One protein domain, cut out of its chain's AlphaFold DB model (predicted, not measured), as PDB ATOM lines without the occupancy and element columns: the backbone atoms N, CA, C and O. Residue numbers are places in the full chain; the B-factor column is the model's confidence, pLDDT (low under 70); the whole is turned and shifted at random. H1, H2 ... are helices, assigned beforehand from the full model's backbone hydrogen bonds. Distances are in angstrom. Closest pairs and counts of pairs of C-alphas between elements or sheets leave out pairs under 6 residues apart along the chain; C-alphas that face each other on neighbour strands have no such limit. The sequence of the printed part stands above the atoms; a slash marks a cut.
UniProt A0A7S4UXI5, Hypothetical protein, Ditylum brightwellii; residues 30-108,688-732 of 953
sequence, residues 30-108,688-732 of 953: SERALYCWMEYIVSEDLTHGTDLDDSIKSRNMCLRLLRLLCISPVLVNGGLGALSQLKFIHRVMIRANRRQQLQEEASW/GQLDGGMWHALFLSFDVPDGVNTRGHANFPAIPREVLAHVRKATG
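This is residues 30 to 108 and 688 to 732 of the 953 residues of the protein "Hypothetical protein" of Ditylum brightwellii (UniProt A0A7S4UXI5). The longest helix, H4, crosses one side of a row of three helices lying side by side, H2, H1 and H5, in which H1 is the middle one and runs opposite to both its neighbours. H6 crosses the same side of H1 near Ser 30, and the four-residue H3 packs on H2 near that end of the row. The printed part has 124 residues in two stretches, with six named helices, H1 to H6 in chain order, and no named strand; the class is all helix. The whole is compact, with a radius of gyration of the C-alphas of 14.5 A, and its C-alphas span 43 by 34 by 29 A.

H4 is residues 86 to 108, 32.8 A from first to last C-alpha; C-alpha 86 stands at (-25.016, 40.331, 36.308), and C-alpha 108 stands at (0.508, 24.735, 49.732). H1 is residues 30 to 47, 26.1 A long, and its C-alpha 30 stands at (-28.814, 26.743, 27.784). H2 is residues 52 to 71, 29.2 A long. H3 is residues 74 to 77, 5.0 A long. After the cut, H5 is residues 692 to 701, 14.4 A long, and H6 is residues 721 to 731, 15.1 A long, ending with C-alpha 731 at (-32.642, 35.224, 26.702).

H4 touches H1 with residues 93 to 96 alone, against residues 41 to 45 alone of H1; the closest C-alphas are those of Asp 45 and Ala 96, 7.2 A apart. Their lines stand at a steep tilt of 51 degrees, and they run the same way. H1 is the hub, touching four other helices. With H2 it forms a helical hairpin at a shallow tilt of 17 degrees, opposite ways; the closest C-alphas, those of Val 42 and Cys 62, are 6.2 A apart. H5 touches H1 at a shallow tilt of 20 degrees, opposite ways, and the C-alphas of Tyr 40 and Gly 692 are the closest at 4.7 A. H6 touches H1 at residues 30 to 37 alone, at a steep tilt of 55 degrees, opposite ways; the closest C-alphas, those of Ser 30 and His 726, are 4.9 A apart. H3 touches H2 at residues 65 to 69 alone of H2, with the C-alphas of Leu 68 and Leu 75 closest at 6.1 A. H3 and H6 only just touch, with 3 pairs of C-alphas within 8 A, the closest being those of Val 74 and Thr 731 at 5.5 A. H3 and H4 are close but not clearly touching, with C-alphas 77 and 86 closest at 6.3 A. H2 and H4 are near each other, while H2 and H5 are apart, and so are H4 and H6. Every O i to N i+4 pair is within hydrogen-bond range in H1, H5 and H6; in H2 15 of 16 are, in H4 18 of 19, and H3 is too short for such a pair.

The C-alphas farthest apart are those of Gly 81 and Trp 108, 47.5 A. Residues 109 to 687 are cut out, and C-alphas 108 and 688 are 33.1 A apart across the cut, which falls in the link from H4 to H5. The links H1 to H2 and H2 to H3 are tight, H3 to H4 is short, and H5 to H6 is long, with residues 702 to 720 in no named element. The mean pLDDT of the printed part is 75.8; 33 residues are under 70, among them 45 to 58, 96 to 108 and 688 to 690.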
ATOM      1  N   SER A  30     -29.455  25.510  27.301       88.75
ATOM      2  CA  SER A  30     -28.814  26.743  27.784       88.75
ATOM      3  C   SER A  30     -29.353  27.228  29.132       88.75
ATOM      4  O   SER A  30     -28.565  27.711  29.938       88.75
ATOM      5  N   GLU A  31     -30.644  27.058  29.438       90.12
ATOM      6  CA  GLU A  31     -31.144  27.246  30.812       90.12
ATOM      7  C   GLU A  31     -30.467  26.264  31.773       90.12
ATOM      8  O   GLU A  31     -30.027  26.658  32.853       90.12
ATOM      9  N   ARG A  32     -30.325  25.000  31.356       88.25
ATOM     10  CA  ARG A  32     -29.723  23.930  32.153       88.25
ATOM     11  C   ARG A  32     -28.234  24.159  32.417       88.25
ATOM     12  O   ARG A  32     -27.803  24.035  33.564       88.25
ATOM     13  N   ALA A  33     -27.468  24.569  31.404       88.12
ATOM     14  CA  ALA A  33     -26.062  24.941  31.556       88.12
ATOM     15  C   ALA A  33     -25.882  26.113  32.539       88.12
ATOM     16  O   ALA A  33     -25.080  26.027  33.470       88.12
ATOM     17  N   LEU A  34     -26.678  27.183  32.392       90.69
ATOM     18  CA  LEU A  34     -26.670  28.315  33.331       90.69
ATOM     19  C   LEU A  34     -27.028  27.884  34.756       90.69
ATOM     20  O   LEU A  34     -26.456  28.409  35.711       90.69
ATOM     21  N   TYR A  35     -27.955  26.935  34.897       90.69
ATOM     22  CA  TYR A  35     -28.376  26.418  36.192       90.69
ATOM     23  C   TYR A  35     -27.253  25.647  36.900       90.69
ATOM     24  O   TYR A  35     -26.921  25.969  38.040       90.69
ATOM     25  N   CYS A  36     -26.608  24.703  36.207       88.38
ATOM     26  CA  CYS A  36     -25.487  23.929  36.755       88.38
ATOM     27  C   CYS A  36     -24.303  24.837  37.135       88.38
ATOM     28  O   CYS A  36     -23.717  24.683  38.205       88.38
ATOM     29  N   TRP A  37     -23.999  25.838  36.302       89.69
ATOM     30  CA  TRP A  37     -22.967  26.835  36.597       89.69
ATOM     31  C   TRP A  37     -23.286  27.677  37.841       89.69
ATOM     32  O   TRP A  37     -22.394  27.968  38.641       89.69
ATOM     33  N   MET A  38     -24.555  28.054  38.025       88.44
ATOM     34  CA  MET A  38     -24.988  28.815  39.194       88.44
ATOM     35  C   MET A  38     -24.948  27.956  40.467       88.44
ATOM     36  O   MET A  38     -24.393  28.415  41.459       88.44
ATOM     37  N   GLU A  39     -25.458  26.716  40.456       87.12
ATOM     38  CA  GLU A  39     -25.373  25.795  41.610       87.12
ATOM     39  C   GLU A  39     -23.925  25.577  42.057       87.12
ATOM     40  O   GLU A  39     -23.646  25.680  43.249       87.12
ATOM     41  N   TYR A  40     -22.993  25.376  41.115       86.44
ATOM     42  CA  TYR A  40     -21.563  25.287  41.420       86.44
ATOM     43  C   TYR A  40     -21.085  26.499  42.240       86.44
ATOM     44  O   TYR A  40     -20.620  26.339  43.367       86.44
ATOM     45  N   ILE A  41     -21.295  27.723  41.744       81.75
ATOM     46  CA  ILE A  41     -20.877  28.952  42.443       81.75
ATOM     47  C   ILE A  41     -21.566  29.114  43.802       81.75
ATOM     48  O   ILE A  41     -20.951  29.590  44.758       81.75
ATOM     49  N   VAL A  42     -22.845  28.746  43.903       81.12
ATOM     50  CA  VAL A  42     -23.595  28.851  45.159       81.12
ATOM     51  C   VAL A  42     -23.125  27.809  46.174       81.12
ATOM     52  O   VAL A  42     -23.031  28.148  47.351       81.12
ATOM     53  N   SER A  43     -22.756  26.598  45.748       77.88
ATOM     54  CA  SER A  43     -22.152  25.587  46.627       77.88
ATOM     55  C   SER A  43     -20.812  26.066  47.202       77.88
ATOM     56  O   SER A  43     -20.663  26.080  48.421       77.88
ATOM     57  N   GLU A  44     -19.917  26.612  46.373       71.81
ATOM     58  CA  GLU A  44     -18.627  27.200  46.783       71.81
ATOM     59  C   GLU A  44     -18.769  28.421  47.729       71.81
ATOM     60  O   GLU A  44     -17.984  28.604  48.666       71.81
ATOM     61  N   ASP A  45     -19.781  29.286  47.532       67.56
ATOM     62  CA  ASP A  45     -20.059  30.416  48.446       67.56
ATOM     63  C   ASP A  45     -20.769  29.975  49.745       67.56
ATOM     64  O   ASP A  45     -20.692  30.653  50.779       67.56
ATOM     65  N   LEU A  46     -21.429  28.812  49.733       61.44
ATOM     66  CA  LEU A  46     -21.995  28.183  50.924       61.44
ATOM     67  C   LEU A  46     -20.912  27.500  51.769       61.44
ATOM     68  O   LEU A  46     -20.826  27.812  52.958       61.44
ATOM     69  N   THR A  47     -20.064  26.643  51.194       60.94
ATOM     70  CA  THR A  47     -19.057  25.852  51.929       60.94
ATOM     71  C   THR A  47     -17.922  26.690  52.526       60.94
ATOM     72  O   THR A  47     -17.469  26.392  53.631       60.94
ATOM     73  N   HIS A  48     -17.470  27.750  51.843       57.06
ATOM     74  CA  HIS A  48     -16.211  28.442  52.177       57.06
ATOM     75  C   HIS A  48     -16.355  29.910  52.630       57.06
ATOM     76  O   HIS A  48     -15.378  30.660  52.681       57.06
ATOM     77  N   GLY A  49     -17.566  30.358  52.979       54.28
ATOM     78  CA  GLY A  49     -17.815  31.715  53.486       54.28
ATOM     79  C   GLY A  49     -17.568  31.874  54.995       54.28
ATOM     80  O   GLY A  49     -18.447  31.524  55.783       54.28
ATOM     81  N   THR A  50     -16.425  32.456  55.384       45.91
ATOM     82  CA  THR A  50     -15.998  32.670  56.789       45.91
ATOM     83  C   THR A  50     -16.611  33.890  57.490       45.91
ATOM     84  O   THR A  50     -16.791  33.858  58.704       45.91
ATOM     85  N   ASP A  51     -16.945  34.957  56.758       52.88
ATOM     86  CA  ASP A  51     -17.421  36.225  57.340       52.88
ATOM     87  C   ASP A  51     -18.956  36.242  57.454       52.88
ATOM     88  O   ASP A  51     -19.645  36.343  56.439       52.88
ATOM     89  N   LEU A  52     -19.513  36.154  58.669       53.22
ATOM     90  CA  LEU A  52     -20.944  35.855  58.885       53.22
ATOM     91  C   LEU A  52     -21.921  36.803  58.151       53.22
ATOM     92  O   LEU A  52     -22.721  36.344  57.333       53.22
ATOM     93  N   ASP A  53     -21.882  38.111  58.427       52.41
ATOM     94  CA  ASP A  53     -22.970  39.034  58.046       52.41
ATOM     95  C   ASP A  53     -23.080  39.312  56.539       52.41
ATOM     96  O   ASP A  53     -24.184  39.360  55.982       52.41
ATOM     97  N   ASP A  54     -21.948  39.509  55.861       56.53
ATOM     98  CA  ASP A  54     -21.935  39.770  54.416       56.53
ATOM     99  C   ASP A  54     -22.148  38.469  53.618       56.53
ATOM    100  O   ASP A  54     -22.753  38.486  52.540       56.53
ATOM    101  N   SER A  55     -21.759  37.322  54.194       60.91
ATOM    102  CA  SER A  55     -22.048  35.988  53.661       60.91
ATOM    103  C   SER A  55     -23.543  35.669  53.678       60.91
ATOM    104  O   SER A  55     -24.080  35.261  52.651       60.91
ATOM    105  N   ILE A  56     -24.269  35.932  54.775       65.06
ATOM    106  CA  ILE A  56     -25.728  35.692  54.847       65.06
ATOM    107  C   ILE A  56     -26.479  36.474  53.754       65.06
ATOM    108  O   ILE A  56     -27.363  35.928  53.088       65.06
ATOM    109  N   LYS A  57     -26.098  37.734  53.504       68.00
ATOM    110  CA  LYS A  57     -26.682  38.557  52.427       68.00
ATOM    111  C   LYS A  57     -26.313  38.036  51.032       68.00
ATOM    112  O   LYS A  57     -27.175  38.036  50.154       68.00
ATOM    113  N   SER A  58     -25.075  37.565  50.836       69.12
ATOM    114  CA  SER A  58     -24.626  36.905  49.596       69.12
ATOM    115  C   SER A  58     -25.455  35.644  49.324       69.12
ATOM    116  O   SER A  58     -26.166  35.578  48.322       69.12
ATOM    117  N   ARG A  59     -25.473  34.702  50.277       72.44
ATOM    118  CA  ARG A  59     -26.175  33.411  50.220       72.44
ATOM    119  C   ARG A  59     -27.674  33.563  49.943       72.44
ATOM    120  O   ARG A  59     -28.189  32.927  49.029       72.44
ATOM    121  N   ASN A  60     -28.365  34.459  50.652       79.12
ATOM    122  CA  ASN A  60     -29.796  34.710  50.426       79.12
ATOM    123  C   ASN A  60     -30.091  35.255  49.016       79.12
ATOM    124  O   ASN A  60     -31.117  34.916  48.422       79.12
ATOM    125  N   MET A  61     -29.202  36.080  48.454       80.94
ATOM    126  CA  MET A  61     -29.361  36.589  47.091       80.94
ATOM    127  C   MET A  61     -28.992  35.537  46.037       80.94
ATOM    128  O   MET A  61     -29.699  35.415  45.041       80.94
ATOM    129  N   CYS A  62     -27.974  34.716  46.285       83.31
ATOM    130  CA  CYS A  62     -27.620  33.548  45.478       83.31
ATOM    131  C   CYS A  62     -28.777  32.533  45.363       83.31
ATOM    132  O   CYS A  62     -29.170  32.168  44.256       83.31
ATOM    133  N   LEU A  63     -29.404  32.155  46.483       83.31
ATOM    134  CA  LEU A  63     -30.580  31.271  46.492       83.31
ATOM    135  C   LEU A  63     -31.789  31.893  45.766       83.31
ATOM    136  O   LEU A  63     -32.537  31.192  45.082       83.31
ATOM    137  N   ARG A  64     -31.963  33.220  45.856       85.75
ATOM    138  CA  ARG A  64     -32.972  33.951  45.073       85.75
ATOM    139  C   ARG A  64     -32.673  33.906  43.570       85.75
ATOM    140  O   ARG A  64     -33.614  33.773  42.792       85.75
ATOM    141  N   LEU A  65     -31.407  33.994  43.152       87.56
ATOM    142  CA  LEU A  65     -31.030  33.885  41.738       87.56
ATOM    143  C   LEU A  65     -31.303  32.495  41.164       87.56
ATOM    144  O   LEU A  65     -31.821  32.423  40.056       87.56
ATOM    145  N   LEU A  66     -31.034  31.417  41.911       89.19
ATOM    146  CA  LEU A  66     -31.363  30.051  41.478       89.19
ATOM    147  C   LEU A  66     -32.867  29.895  41.190       89.19
ATOM    148  O   LEU A  66     -33.238  29.418  40.120       89.19
ATOM    149  N   ARG A  67     -33.741  30.391  42.080       88.75
ATOM    150  CA  ARG A  67     -35.200  30.393  41.846       88.75
ATOM    151  C   ARG A  67     -35.616  31.250  40.649       88.75
ATOM    152  O   ARG A  67     -36.405  30.805  39.822       88.75
ATOM    153  N   LEU A  68     -35.075  32.466  40.522       89.44
ATOM    154  CA  LEU A  68     -35.358  33.332  39.369       89.44
ATOM    155  C   LEU A  68     -34.931  32.667  38.049       89.44
ATOM    156  O   LEU A  68     -35.645  32.785  37.059       89.44
ATOM    157  N   LEU A  69     -33.817  31.932  38.050       90.38
ATOM    158  CA  LEU A  69     -33.304  31.207  36.891       90.38
ATOM    159  C   LEU A  69     -34.178  29.999  36.504       90.38
ATOM    160  O   LEU A  69     -34.332  29.746  35.312       90.38
ATOM    161  N   CYS A  70     -34.808  29.307  37.465       90.38
ATOM    162  CA  CYS A  70     -35.824  28.281  37.176       90.38
ATOM    163  C   CYS A  70     -37.082  28.847  36.497       90.38
ATOM    164  O   CYS A  70     -37.734  28.130  35.743       90.38
ATOM    165  N   ILE A  71     -37.431  30.112  36.761       90.12
ATOM    166  CA  ILE A  71     -38.577  30.782  36.130       90.12
ATOM    167  C   ILE A  71     -38.189  31.343  34.761       90.12
ATOM    168  O   ILE A  71     -38.898  31.103  33.785       90.12
ATOM    169  N   SER A  72     -37.105  32.123  34.678       90.00
ATOM    170  CA  SER A  72     -36.614  32.711  33.426       90.00
ATOM    171  C   SER A  72     -35.207  33.317  33.554       90.00
ATOM    172  O   SER A  72     -35.006  34.223  34.372       90.00
ATOM    173  N   PRO A  73     -34.240  32.956  32.685       88.94
ATOM    174  CA  PRO A  73     -32.922  33.601  32.642       88.94
ATOM    175  C   PRO A  73     -32.960  35.115  32.371       88.94
ATOM    176  O   PRO A  73     -32.020  35.829  32.732       88.94
ATOM    177  N   VAL A  74     -34.050  35.644  31.797       87.19
ATOM    178  CA  VAL A  74     -34.225  37.092  31.575       87.19
ATOM    179  C   VAL A  74     -34.228  37.868  32.896       87.19
ATOM    180  O   VAL A  74     -33.698  38.981  32.956       87.19
ATOM    181  N   LEU A  75     -34.742  37.257  33.971       86.62
ATOM    182  CA  LEU A  75     -34.761  37.817  35.326       86.62
ATOM    183  C   LEU A  75     -33.349  38.000  35.911       86.62
ATOM    184  O   LEU A  75     -33.168  38.774  36.851       86.62
ATOM    185  N   VAL A  76     -32.354  37.310  35.344       86.25
ATOM    186  CA  VAL A  76     -30.935  37.408  35.708       86.25
ATOM    187  C   VAL A  76     -30.186  38.357  34.762       86.25
ATOM    188  O   VAL A  76     -29.426  39.206  35.240       86.25
ATOM    189  N   ASN A  77     -30.422  38.260  33.445       85.44
ATOM    190  CA  ASN A  77     -29.772  39.112  32.439       85.44
ATOM    191  C   ASN A  77     -30.191  40.591  32.573       85.44
ATOM    192  O   ASN A  77     -29.328  41.458  32.702       85.44
ATOM    193  N   GLY A  78     -31.500  40.869  32.670       74.81
ATOM    194  CA  GLY A  78     -32.043  42.210  32.926       74.81
ATOM    195  C   GLY A  78     -32.825  42.871  31.787       74.81
ATOM    196  O   GLY A  78     -32.659  44.070  31.585       74.81
ATOM    197  N   GLY A  79     -33.679  42.129  31.077       74.88
ATOM    198  CA  GLY A  79     -34.650  42.674  30.109       74.88
ATOM    199  C   GLY A  79     -36.101  42.546  30.595       74.88
ATOM    200  O   GLY A  79     -36.336  42.180  31.749       74.88
ATOM    201  N   LEU A  80     -37.084  42.817  29.725       73.44
ATOM    202  CA  LEU A  80     -38.521  42.550  29.960       73.44
ATOM    203  C   LEU A  80     -39.051  43.007  31.339       73.44
ATOM    204  O   LEU A  80     -39.740  42.275  32.047       73.44
ATOM    205  N   GLY A  81     -38.705  44.226  31.756       67.44
ATOM    206  CA  GLY A  81     -39.159  44.828  33.012       67.44
ATOM    207  C   GLY A  81     -38.381  44.411  34.270       67.44
ATOM    208  O   GLY A  81     -38.678  44.943  35.353       67.44
ATOM    209  N   ALA A  82     -37.381  43.531  34.161       78.12
ATOM    210  CA  ALA A  82     -36.504  43.099  35.252       78.12
ATOM    211  C   ALA A  82     -35.292  44.035  35.468       78.12
ATOM    212  O   ALA A  82     -35.044  44.960  34.701       78.12
ATOM    213  N   LEU A  83     -34.536  43.823  36.549       79.88
ATOM    214  CA  LEU A  83     -33.261  44.509  36.808       79.88
ATOM    215  C   LEU A  83     -32.113  43.515  36.624       79.88
ATOM    216  O   LEU A  83     -32.169  42.433  37.203       79.88
ATOM    217  N   SER A  84     -31.068  43.891  35.879       85.12
ATOM    218  CA  SER A  84     -29.895  43.032  35.659       85.12
ATOM    219  C   SER A  84     -29.205  42.645  36.968       85.12
ATOM    220  O   SER A  84     -28.836  43.505  37.774       85.12
ATOM    221  N   GLN A  85     -28.983  41.344  37.153       86.31
ATOM    222  CA  GLN A  85     -28.290  40.773  38.313       86.31
ATOM    223  C   GLN A  85     -26.817  40.455  38.014       86.31
ATOM    224  O   GLN A  85     -26.043  40.154  38.928       86.31
ATOM    225  N   LEU A  86     -26.384  40.602  36.756       85.56
ATOM    226  CA  LEU A  86     -25.016  40.331  36.308       85.56
ATOM    227  C   LEU A  86     -23.958  41.135  37.080       85.56
ATOM    228  O   LEU A  86     -22.871  40.628  37.346       85.56
ATOM    229  N   LYS A  87     -24.283  42.352  37.541       84.06
ATOM    230  CA  LYS A  87     -23.391  43.165  38.391       84.06
ATOM    231  C   LYS A  87     -23.148  42.556  39.780       84.06
ATOM    232  O   LYS A  87     -22.096  42.810  40.365       84.06
ATOM    233  N   PHE A  88     -24.084  41.767  40.314       84.62
ATOM    234  CA  PHE A  88     -23.857  40.984  41.533       84.62
ATOM    235  C   PHE A  88     -23.102  39.690  41.222       84.62
ATOM    236  O   PHE A  88     -22.080  39.446  41.856       84.62
ATOM    237  N   ILE A  89     -23.511  38.935  40.198       84.44
ATOM    238  CA  ILE A  89     -22.823  37.704  39.764       84.44
ATOM    239  C   ILE A  89     -21.335  37.971  39.491       84.44
ATOM    240  O   ILE A  89     -20.473  37.252  39.982       84.44
ATOM    241  N   HIS A  90     -21.010  39.077  38.819       82.69
ATOM    242  CA  HIS A  90     -19.634  39.515  38.588       82.69
ATOM    243  C   HIS A  90     -18.843  39.756  39.892       82.69
ATOM    244  O   HIS A  90     -17.656  39.442  39.962       82.69
ATOM    245  N   ARG A  91     -19.487  40.270  40.951       79.44
ATOM    246  CA  ARG A  91     -18.867  40.428  42.281       79.44
ATOM    247  C   ARG A  91     -18.684  39.087  42.993       79.44
ATOM    248  O   ARG A  91     -17.653  38.906  43.631       79.44
ATOM    249  N   VAL A  92     -19.642  38.163  42.874       79.06
ATOM    250  CA  VAL A  92     -19.508  36.796  43.408       79.06
ATOM    251  C   VAL A  92     -18.346  36.084  42.718       79.06
ATOM    252  O   VAL A  92     -17.460  35.600  43.412       79.06
ATOM    253  N   MET A  93     -18.250  36.145  41.385       78.62
ATOM    254  CA  MET A  93     -17.122  35.592  40.623       78.62
ATOM    255  C   MET A  93     -15.766  36.162  41.057       78.62
ATOM    256  O   MET A  93     -14.815  35.408  41.228       78.62
ATOM    257  N   ILE A  94     -15.659  37.476  41.296       72.50
ATOM    258  CA  ILE A  94     -14.419  38.079  41.819       72.50
ATOM    259  C   ILE A  94     -14.047  37.501  43.198       72.50
ATOM    260  O   ILE A  94     -12.867  37.270  43.454       72.50
ATOM    261  N   ARG A  95     -15.025  37.239  44.079       73.69
ATOM    262  CA  ARG A  95     -14.771  36.598  45.381       73.69
ATOM    263  C   ARG A  95     -14.410  35.119  45.236       73.69
ATOM    264  O   ARG A  95     -13.448  34.701  45.864       73.69
ATOM    265  N   ALA A  96     -15.139  34.358  44.419       69.00
ATOM    266  CA  ALA A  96     -14.901  32.935  44.183       69.00
ATOM    267  C   ALA A  96     -13.498  32.697  43.608       69.00
ATOM    268  O   ALA A  96     -12.703  31.992  44.219       69.00
ATOM    269  N   ASN A  97     -13.137  33.409  42.532       68.81
ATOM    270  CA  ASN A  97     -11.796  33.360  41.942       68.81
ATOM    271  C   ASN A  97     -10.701  33.695  42.976       68.81
ATOM    272  O   ASN A  97      -9.651  33.061  42.993       68.81
ATOM    273  N   ARG A  98     -10.947  34.671  43.866       66.06
ATOM    274  CA  ARG A  98     -10.007  35.035  44.939       66.06
ATOM    275  C   ARG A  98      -9.940  33.985  46.056       66.06
ATOM    276  O   ARG A  98      -8.867  33.799  46.620       66.06
ATOM    277  N   ARG A  99     -11.042  33.302  46.393       64.06
ATOM    278  CA  ARG A  99     -11.021  32.181  47.350       64.06
ATOM    279  C   ARG A  99     -10.278  30.984  46.782       64.06
ATOM    280  O   ARG A  99      -9.468  30.433  47.508       64.06
ATOM    281  N   GLN A 100     -10.479  30.655  45.506       62.41
ATOM    282  CA  GLN A 100      -9.741  29.583  44.843       62.41
ATOM    283  C   GLN A 100      -8.225  29.832  44.935       62.41
ATOM    284  O   GLN A 100      -7.501  28.969  45.419       62.41
ATOM    285  N   GLN A 101      -7.763  31.048  44.613       59.12
ATOM    286  CA  GLN A 101      -6.359  31.448  44.802       59.12
ATOM    287  C   GLN A 101      -5.888  31.267  46.260       59.12
ATOM    288  O   GLN A 101      -4.847  30.665  46.504       59.12
ATOM    289  N   LEU A 102      -6.677  31.718  47.241       55.28
ATOM    290  CA  LEU A 102      -6.355  31.566  48.669       55.28
ATOM    291  C   LEU A 102      -6.388  30.103  49.156       55.28
ATOM    292  O   LEU A 102      -5.684  29.764  50.102       55.28
ATOM    293  N   GLN A 103      -7.190  29.227  48.543       53.62
ATOM    294  CA  GLN A 103      -7.251  27.794  48.853       53.62
ATOM    295  C   GLN A 103      -6.083  27.030  48.225       53.62
ATOM    296  O   GLN A 103      -5.515  26.152  48.874       53.62
ATOM    297  N   GLU A 104      -5.685  27.394  47.006       49.00
ATOM    298  CA  GLU A 104      -4.460  26.922  46.358       49.00
ATOM    299  C   GLU A 104      -3.238  27.317  47.219       49.00
ATOM    300  O   GLU A 104      -2.440  26.454  47.591       49.00
ATOM    301  N   GLU A 105      -3.162  28.573  47.677       43.94
ATOM    302  CA  GLU A 105      -2.150  29.061  48.634       43.94
ATOM    303  C   GLU A 105      -2.201  28.341  50.003       43.94
ATOM    304  O   GLU A 105      -1.160  27.977  50.562       43.94
ATOM    305  N   ALA A 106      -3.392  28.077  50.551       43.22
ATOM    306  CA  ALA A 106      -3.546  27.398  51.841       43.22
ATOM    307  C   ALA A 106      -3.163  25.906  51.775       43.22
ATOM    308  O   ALA A 106      -2.470  25.404  52.666       43.22
ATOM    309  N   SER A 107      -3.544  25.205  50.703       40.00
ATOM    310  CA  SER A 107      -3.149  23.814  50.440       40.00
ATOM    311  C   SER A 107      -1.623  23.665  50.384       40.00
ATOM    312  O   SER A 107      -1.045  22.754  50.989       40.00
ATOM    313  N   TRP A 108      -0.951  24.634  49.755       35.62
ATOM    314  CA  TRP A 108       0.508  24.735  49.732       35.62
ATOM    315  C   TRP A 108       1.122  24.898  51.130       35.62
ATOM    316  O   TRP A 108       2.121  24.245  51.447       35.62
ATOM    317  N   GLY A 688     -31.098  14.541  43.432       55.78
ATOM    318  CA  GLY A 688     -30.598  15.813  42.892       55.78
ATOM    319  C   GLY A 688     -29.555  16.559  43.742       55.78
ATOM    320  O   GLY A 688     -29.173  17.674  43.382       55.78
ATOM    321  N   GLN A 689     -29.081  15.995  44.859       62.75
ATOM    322  CA  GLN A 689     -28.097  16.632  45.737       62.75
ATOM    323  C   GLN A 689     -26.658  16.257  45.345       62.75
ATOM    324  O   GLN A 689     -26.021  15.411  45.965       62.75
ATOM    325  N   LEU A 690     -26.137  16.925  44.313       67.62
ATOM    326  CA  LEU A 690     -24.752  16.769  43.861       67.62
ATOM    327  C   LEU A 690     -23.780  17.749  44.539       67.62
ATOM    328  O   LEU A 690     -24.163  18.856  44.930       67.62
ATOM    329  N   ASP A 691     -22.510  17.341  44.614       72.00
ATOM    330  CA  ASP A 691     -21.378  18.172  45.037       72.00
ATOM    331  C   ASP A 691     -21.023  19.271  44.010       72.00
ATOM    332  O   ASP A 691     -21.291  19.136  42.812       72.00
ATOM    333  N   GLY A 692     -20.374  20.347  44.468       71.88
ATOM    334  CA  GLY A 692     -19.933  21.464  43.630       71.88
ATOM    335  C   GLY A 692     -19.044  21.035  42.458       71.88
ATOM    336  O   GLY A 692     -19.289  21.448  41.321       71.88
ATOM    337  N   GLY A 693     -18.086  20.130  42.684       72.88
ATOM    338  CA  GLY A 693     -17.223  19.609  41.620       72.88
ATOM    339  C   GLY A 693     -17.994  18.845  40.535       72.88
ATOM    340  O   GLY A 693     -17.592  18.843  39.368       72.88
ATOM    341  N   MET A 694     -19.136  18.250  40.893       74.19
ATOM    342  CA  MET A 694     -20.013  17.533  39.966       74.19
ATOM    343  C   MET A 694     -20.945  18.484  39.198       74.19
ATOM    344  O   MET A 694     -21.130  18.317  37.993       74.19
ATOM    345  N   TRP A 695     -21.452  19.546  39.837       81.94
ATOM    346  CA  TRP A 695     -22.155  20.635  39.136       81.94
ATOM    347  C   TRP A 695     -21.260  21.341  38.110       81.94
ATOM    348  O   TRP A 695     -21.727  21.695  37.024       81.94
ATOM    349  N   HIS A 696     -19.969  21.497  38.415       80.94
ATOM    350  CA  HIS A 696     -18.987  22.029  37.472       80.94
ATOM    351  C   HIS A 696     -18.795  21.110  36.254       80.94
ATOM    352  O   HIS A 696     -18.812  21.588  35.119       80.94
ATOM    353  N   ALA A 697     -18.672  19.793  36.468       74.75
ATOM    354  CA  ALA A 697     -18.605  18.814  35.381       74.75
ATOM    355  C   ALA A 697     -19.876  18.843  34.508       74.75
ATOM    356  O   ALA A 697     -19.781  18.965  33.286       74.75
ATOM    357  N   LEU A 698     -21.064  18.838  35.125       77.00
ATOM    358  CA  LEU A 698     -22.339  18.970  34.411       77.00
ATOM    359  C   LEU A 698     -22.386  20.234  33.549       77.00
ATOM    360  O   LEU A 698     -22.741  20.143  32.377       77.00
ATOM    361  N   PHE A 699     -21.962  21.391  34.072       84.69
ATOM    362  CA  PHE A 699     -21.864  22.616  33.273       84.69
ATOM    363  C   PHE A 699     -20.928  22.460  32.062       84.69
ATOM    364  O   PHE A 699     -21.331  22.793  30.949       84.69
ATOM    365  N   LEU A 700     -19.709  21.944  32.254       78.62
ATOM    366  CA  LEU A 700     -18.729  21.800  31.169       78.62
ATOM    367  C   LEU A 700     -19.205  20.860  30.055       78.62
ATOM    368  O   LEU A 700     -18.827  21.061  28.900       78.62
ATOM    369  N   SER A 701     -20.025  19.858  30.394       77.00
ATOM    370  CA  SER A 701     -20.542  18.870  29.439       77.00
ATOM    371  C   SER A 701     -21.491  19.449  28.378       77.00
ATOM    372  O   SER A 701     -21.642  18.838  27.319       77.00
ATOM    373  N   PHE A 702     -22.083  20.628  28.619       79.75
ATOM    374  CA  PHE A 702     -22.909  21.323  27.633       79.75
ATOM    375  C   PHE A 702     -22.061  21.979  26.535       79.75
ATOM    376  O   PHE A 702     -21.036  22.626  26.783       79.75
ATOM    377  N   ASP A 703     -22.525  21.839  25.294       77.75
ATOM    378  CA  ASP A 703     -21.907  22.478  24.140       77.75
ATOM    379  C   ASP A 703     -22.317  23.951  23.979       77.75
ATOM    380  O   ASP A 703     -23.438  24.355  24.302       77.75
ATOM    381  N   VAL A 704     -21.357  24.783  23.551       81.12
ATOM    382  CA  VAL A 704     -21.538  26.240  23.469       81.12
ATOM    383  C   VAL A 704     -22.500  26.544  22.315       81.12
ATOM    384  O   VAL A 704     -22.266  26.040  21.221       81.12
ATOM    385  N   PRO A 705     -23.562  27.354  22.495       80.44
ATOM    386  CA  PRO A 705     -24.655  27.362  21.525       80.44
ATOM    387  C   PRO A 705     -24.290  27.967  20.166       80.44
ATOM    388  O   PRO A 705     -23.870  29.125  20.083       80.44
ATOM    389  N   ASP A 706     -24.577  27.227  19.097       76.31
ATOM    390  CA  ASP A 706     -24.308  27.655  17.726       76.31
ATOM    391  C   ASP A 706     -25.050  28.936  17.326       76.31
ATOM    392  O   ASP A 706     -26.171  29.227  17.782       76.31
ATOM    393  N   GLY A 707     -24.389  29.699  16.450       71.56
ATOM    394  CA  GLY A 707     -24.846  30.992  15.937       71.56
ATOM    395  C   GLY A 707     -24.746  32.153  16.934       71.56
ATOM    396  O   GLY A 707     -25.138  33.269  16.597       71.56
ATOM    397  N   VAL A 708     -24.239  31.934  18.156       78.25
ATOM    398  CA  VAL A 708     -24.213  32.955  19.216       78.25
ATOM    399  C   VAL A 708     -22.833  33.582  19.395       78.25
ATOM    400  O   VAL A 708     -21.796  32.927  19.367       78.25
ATOM    401  N   ASN A 709     -22.817  34.892  19.647       74.12
ATOM    402  CA  ASN A 709     -21.604  35.645  19.948       74.12
ATOM    403  C   ASN A 709     -20.947  35.173  21.266       74.12
ATOM    404  O   ASN A 709     -21.443  35.463  22.359       74.12
ATOM    405  N   THR A 710     -19.786  34.520  21.161       73.75
ATOM    406  CA  THR A 710     -18.965  34.020  22.282       73.75
ATOM    407  C   THR A 710     -17.975  35.056  22.843       73.75
ATOM    408  O   THR A 710     -17.166  34.753  23.725       73.75
ATOM    409  N   ARG A 711     -17.998  36.314  22.374       68.94
ATOM    410  CA  ARG A 711     -17.120  37.370  22.911       68.94
ATOM    411  C   ARG A 711     -17.522  37.730  24.345       68.94
ATOM    412  O   ARG A 711     -18.683  38.035  24.625       68.94
ATOM    413  N   GLY A 712     -16.537  37.723  25.244       70.38
ATOM    414  CA  GLY A 712     -16.705  38.118  26.644       70.38
ATOM    415  C   GLY A 712     -17.054  39.600  26.787       70.38
ATOM    416  O   GLY A 712     -16.653  40.417  25.960       70.38
ATOM    417  N   HIS A 713     -17.805  39.942  27.832       71.88
ATOM    418  CA  HIS A 713     -18.373  41.279  27.991       71.88
ATOM    419  C   HIS A 713     -17.404  42.263  28.673       71.88
ATOM    420  O   HIS A 713     -16.792  41.922  29.688       71.88
ATOM    421  N   ALA A 714     -17.317  43.496  28.157       69.31
ATOM    422  CA  ALA A 714     -16.398  44.548  28.614       69.31
ATOM    423  C   ALA A 714     -16.544  44.875  30.107       69.31
ATOM    424  O   ALA A 714     -15.575  44.880  30.860       69.31
ATOM    425  N   ASN A 715     -17.789  45.099  30.534       71.62
ATOM    426  CA  ASN A 715     -18.132  45.548  31.886       71.62
ATOM    427  C   ASN A 715     -18.262  44.402  32.910       71.62
ATOM    428  O   ASN A 715     -18.454  44.670  34.096       71.62
ATOM    429  N   PHE A 716     -18.177  43.138  32.471       78.25
ATOM    430  CA  PHE A 716     -18.304  41.950  33.330       78.25
ATOM    431  C   PHE A 716     -17.193  40.908  33.061       78.25
ATOM    432  O   PHE A 716     -17.499  39.739  32.810       78.25
ATOM    433  N   PRO A 717     -15.897  41.286  33.088       72.44
ATOM    434  CA  PRO A 717     -14.811  40.419  32.635       72.44
ATOM    435  C   PRO A 717     -14.630  39.116  33.429       72.44
ATOM    436  O   PRO A 717     -14.072  38.169  32.882       72.44
ATOM    437  N   ALA A 718     -15.097  39.040  34.681       72.62
ATOM    438  CA  ALA A 718     -14.988  37.838  35.513       72.62
ATOM    439  C   ALA A 718     -16.059  36.756  35.248       72.62
ATOM    440  O   ALA A 718     -16.026  35.722  35.911       72.62
ATOM    441  N   ILE A 719     -17.006  36.966  34.320       82.44
ATOM    442  CA  ILE A 719     -17.984  35.934  33.921       82.44
ATOM    443  C   ILE A 719     -17.436  35.153  32.700       82.44
ATOM    444  O   ILE A 719     -17.023  35.798  31.730       82.44
ATOM    445  N   PRO A 720     -17.419  33.799  32.709       82.19
ATOM    446  CA  PRO A 720     -16.930  32.982  31.589       82.19
ATOM    447  C   PRO A 720     -17.717  33.181  30.287       82.19
ATOM    448  O   PRO A 720     -18.881  33.574  30.294       82.19
ATOM    449  N   ARG A 721     -17.103  32.894  29.139       82.94
ATOM    450  CA  ARG A 721     -17.666  33.227  27.812       82.94
ATOM    451  C   ARG A 721     -18.747  32.270  27.359       82.94
ATOM    452  O   ARG A 721     -19.694  32.674  26.699       82.94
ATOM    453  N   GLU A 722     -18.589  31.032  27.775       83.44
ATOM    454  CA  GLU A 722     -19.488  29.904  27.631       83.44
ATOM    455  C   GLU A 722     -20.824  30.263  28.299       83.44
ATOM    456  O   GLU A 722     -21.869  30.297  27.657       83.44
ATOM    457  N   VAL A 723     -20.758  30.709  29.559       88.12
ATOM    458  CA  VAL A 723     -21.893  31.236  30.338       88.12
ATOM    459  C   VAL A 723     -22.540  32.425  29.628       88.12
ATOM    460  O   VAL A 723     -23.751  32.446  29.439       88.12
ATOM    461  N   LEU A 724     -21.745  33.407  29.190       88.31
ATOM    462  CA  LEU A 724     -22.247  34.584  28.472       88.31
ATOM    463  C   LEU A 724     -22.929  34.213  27.132       88.31
ATOM    464  O   LEU A 724     -23.922  34.840  26.761       88.31
ATOM    465  N   ALA A 725     -22.463  33.172  26.436       87.06
ATOM    466  CA  ALA A 725     -23.112  32.636  25.239       87.06
ATOM    467  C   ALA A 725     -24.433  31.918  25.572       87.06
ATOM    468  O   ALA A 725     -25.438  32.167  24.904       87.06
ATOM    469  N   HIS A 726     -24.490  31.115  26.642       90.12
ATOM    470  CA  HIS A 726     -25.749  30.529  27.112       90.12
ATOM    471  C   HIS A 726     -26.759  31.596  27.572       90.12
ATOM    472  O   HIS A 726     -27.938  31.469  27.248       90.12
ATOM    473  N   VAL A 727     -26.331  32.688  28.230       89.62
ATOM    474  CA  VAL A 727     -27.213  33.832  28.561       89.62
ATOM    475  C   VAL A 727     -27.818  34.431  27.290       89.62
ATOM    476  O   VAL A 727     -29.033  34.620  27.225       89.62
ATOM    477  N   ARG A 728     -27.002  34.690  26.261       87.88
ATOM    478  CA  ARG A 728     -27.480  35.210  24.968       87.88
ATOM    479  C   ARG A 728     -28.458  34.250  24.284       87.88
ATOM    480  O   ARG A 728     -29.522  34.694  23.861       87.88
ATOM    481  N   LYS A 729     -28.149  32.946  24.221       88.81
ATOM    482  CA  LYS A 729     -29.036  31.933  23.613       88.81
ATOM    483  C   LYS A 729     -30.370  31.826  24.355       88.81
ATOM    484  O   LYS A 729     -31.412  31.840  23.714       88.81
ATOM    485  N   ALA A 730     -30.334  31.743  25.685       88.25
ATOM    486  CA  ALA A 730     -31.522  31.515  26.507       88.25
ATOM    487  C   ALA A 730     -32.414  32.759  26.662       88.25
ATOM    488  O   ALA A 730     -33.610  32.617  26.883       88.25
ATOM    489  N   THR A 731     -31.861  33.976  26.555       87.00
ATOM    490  CA  THR A 731     -32.642  35.224  26.702       87.00
ATOM    491  C   THR A 731     -32.987  35.927  25.394       87.00
ATOM    492  O   THR A 731     -33.801  36.846  25.416       87.00
ATOM    493  N   GLY A 732     -32.375  35.553  24.264       84.56
ATOM    494  CA  GLY A 732     -32.588  36.232  22.977       84.56
ATOM    495  C   GLY A 732     -32.182  37.716  22.972       84.56
ATOM    496  O   GLY A 732     -32.636  38.473  22.114       84.56
TER     497      GLY A 732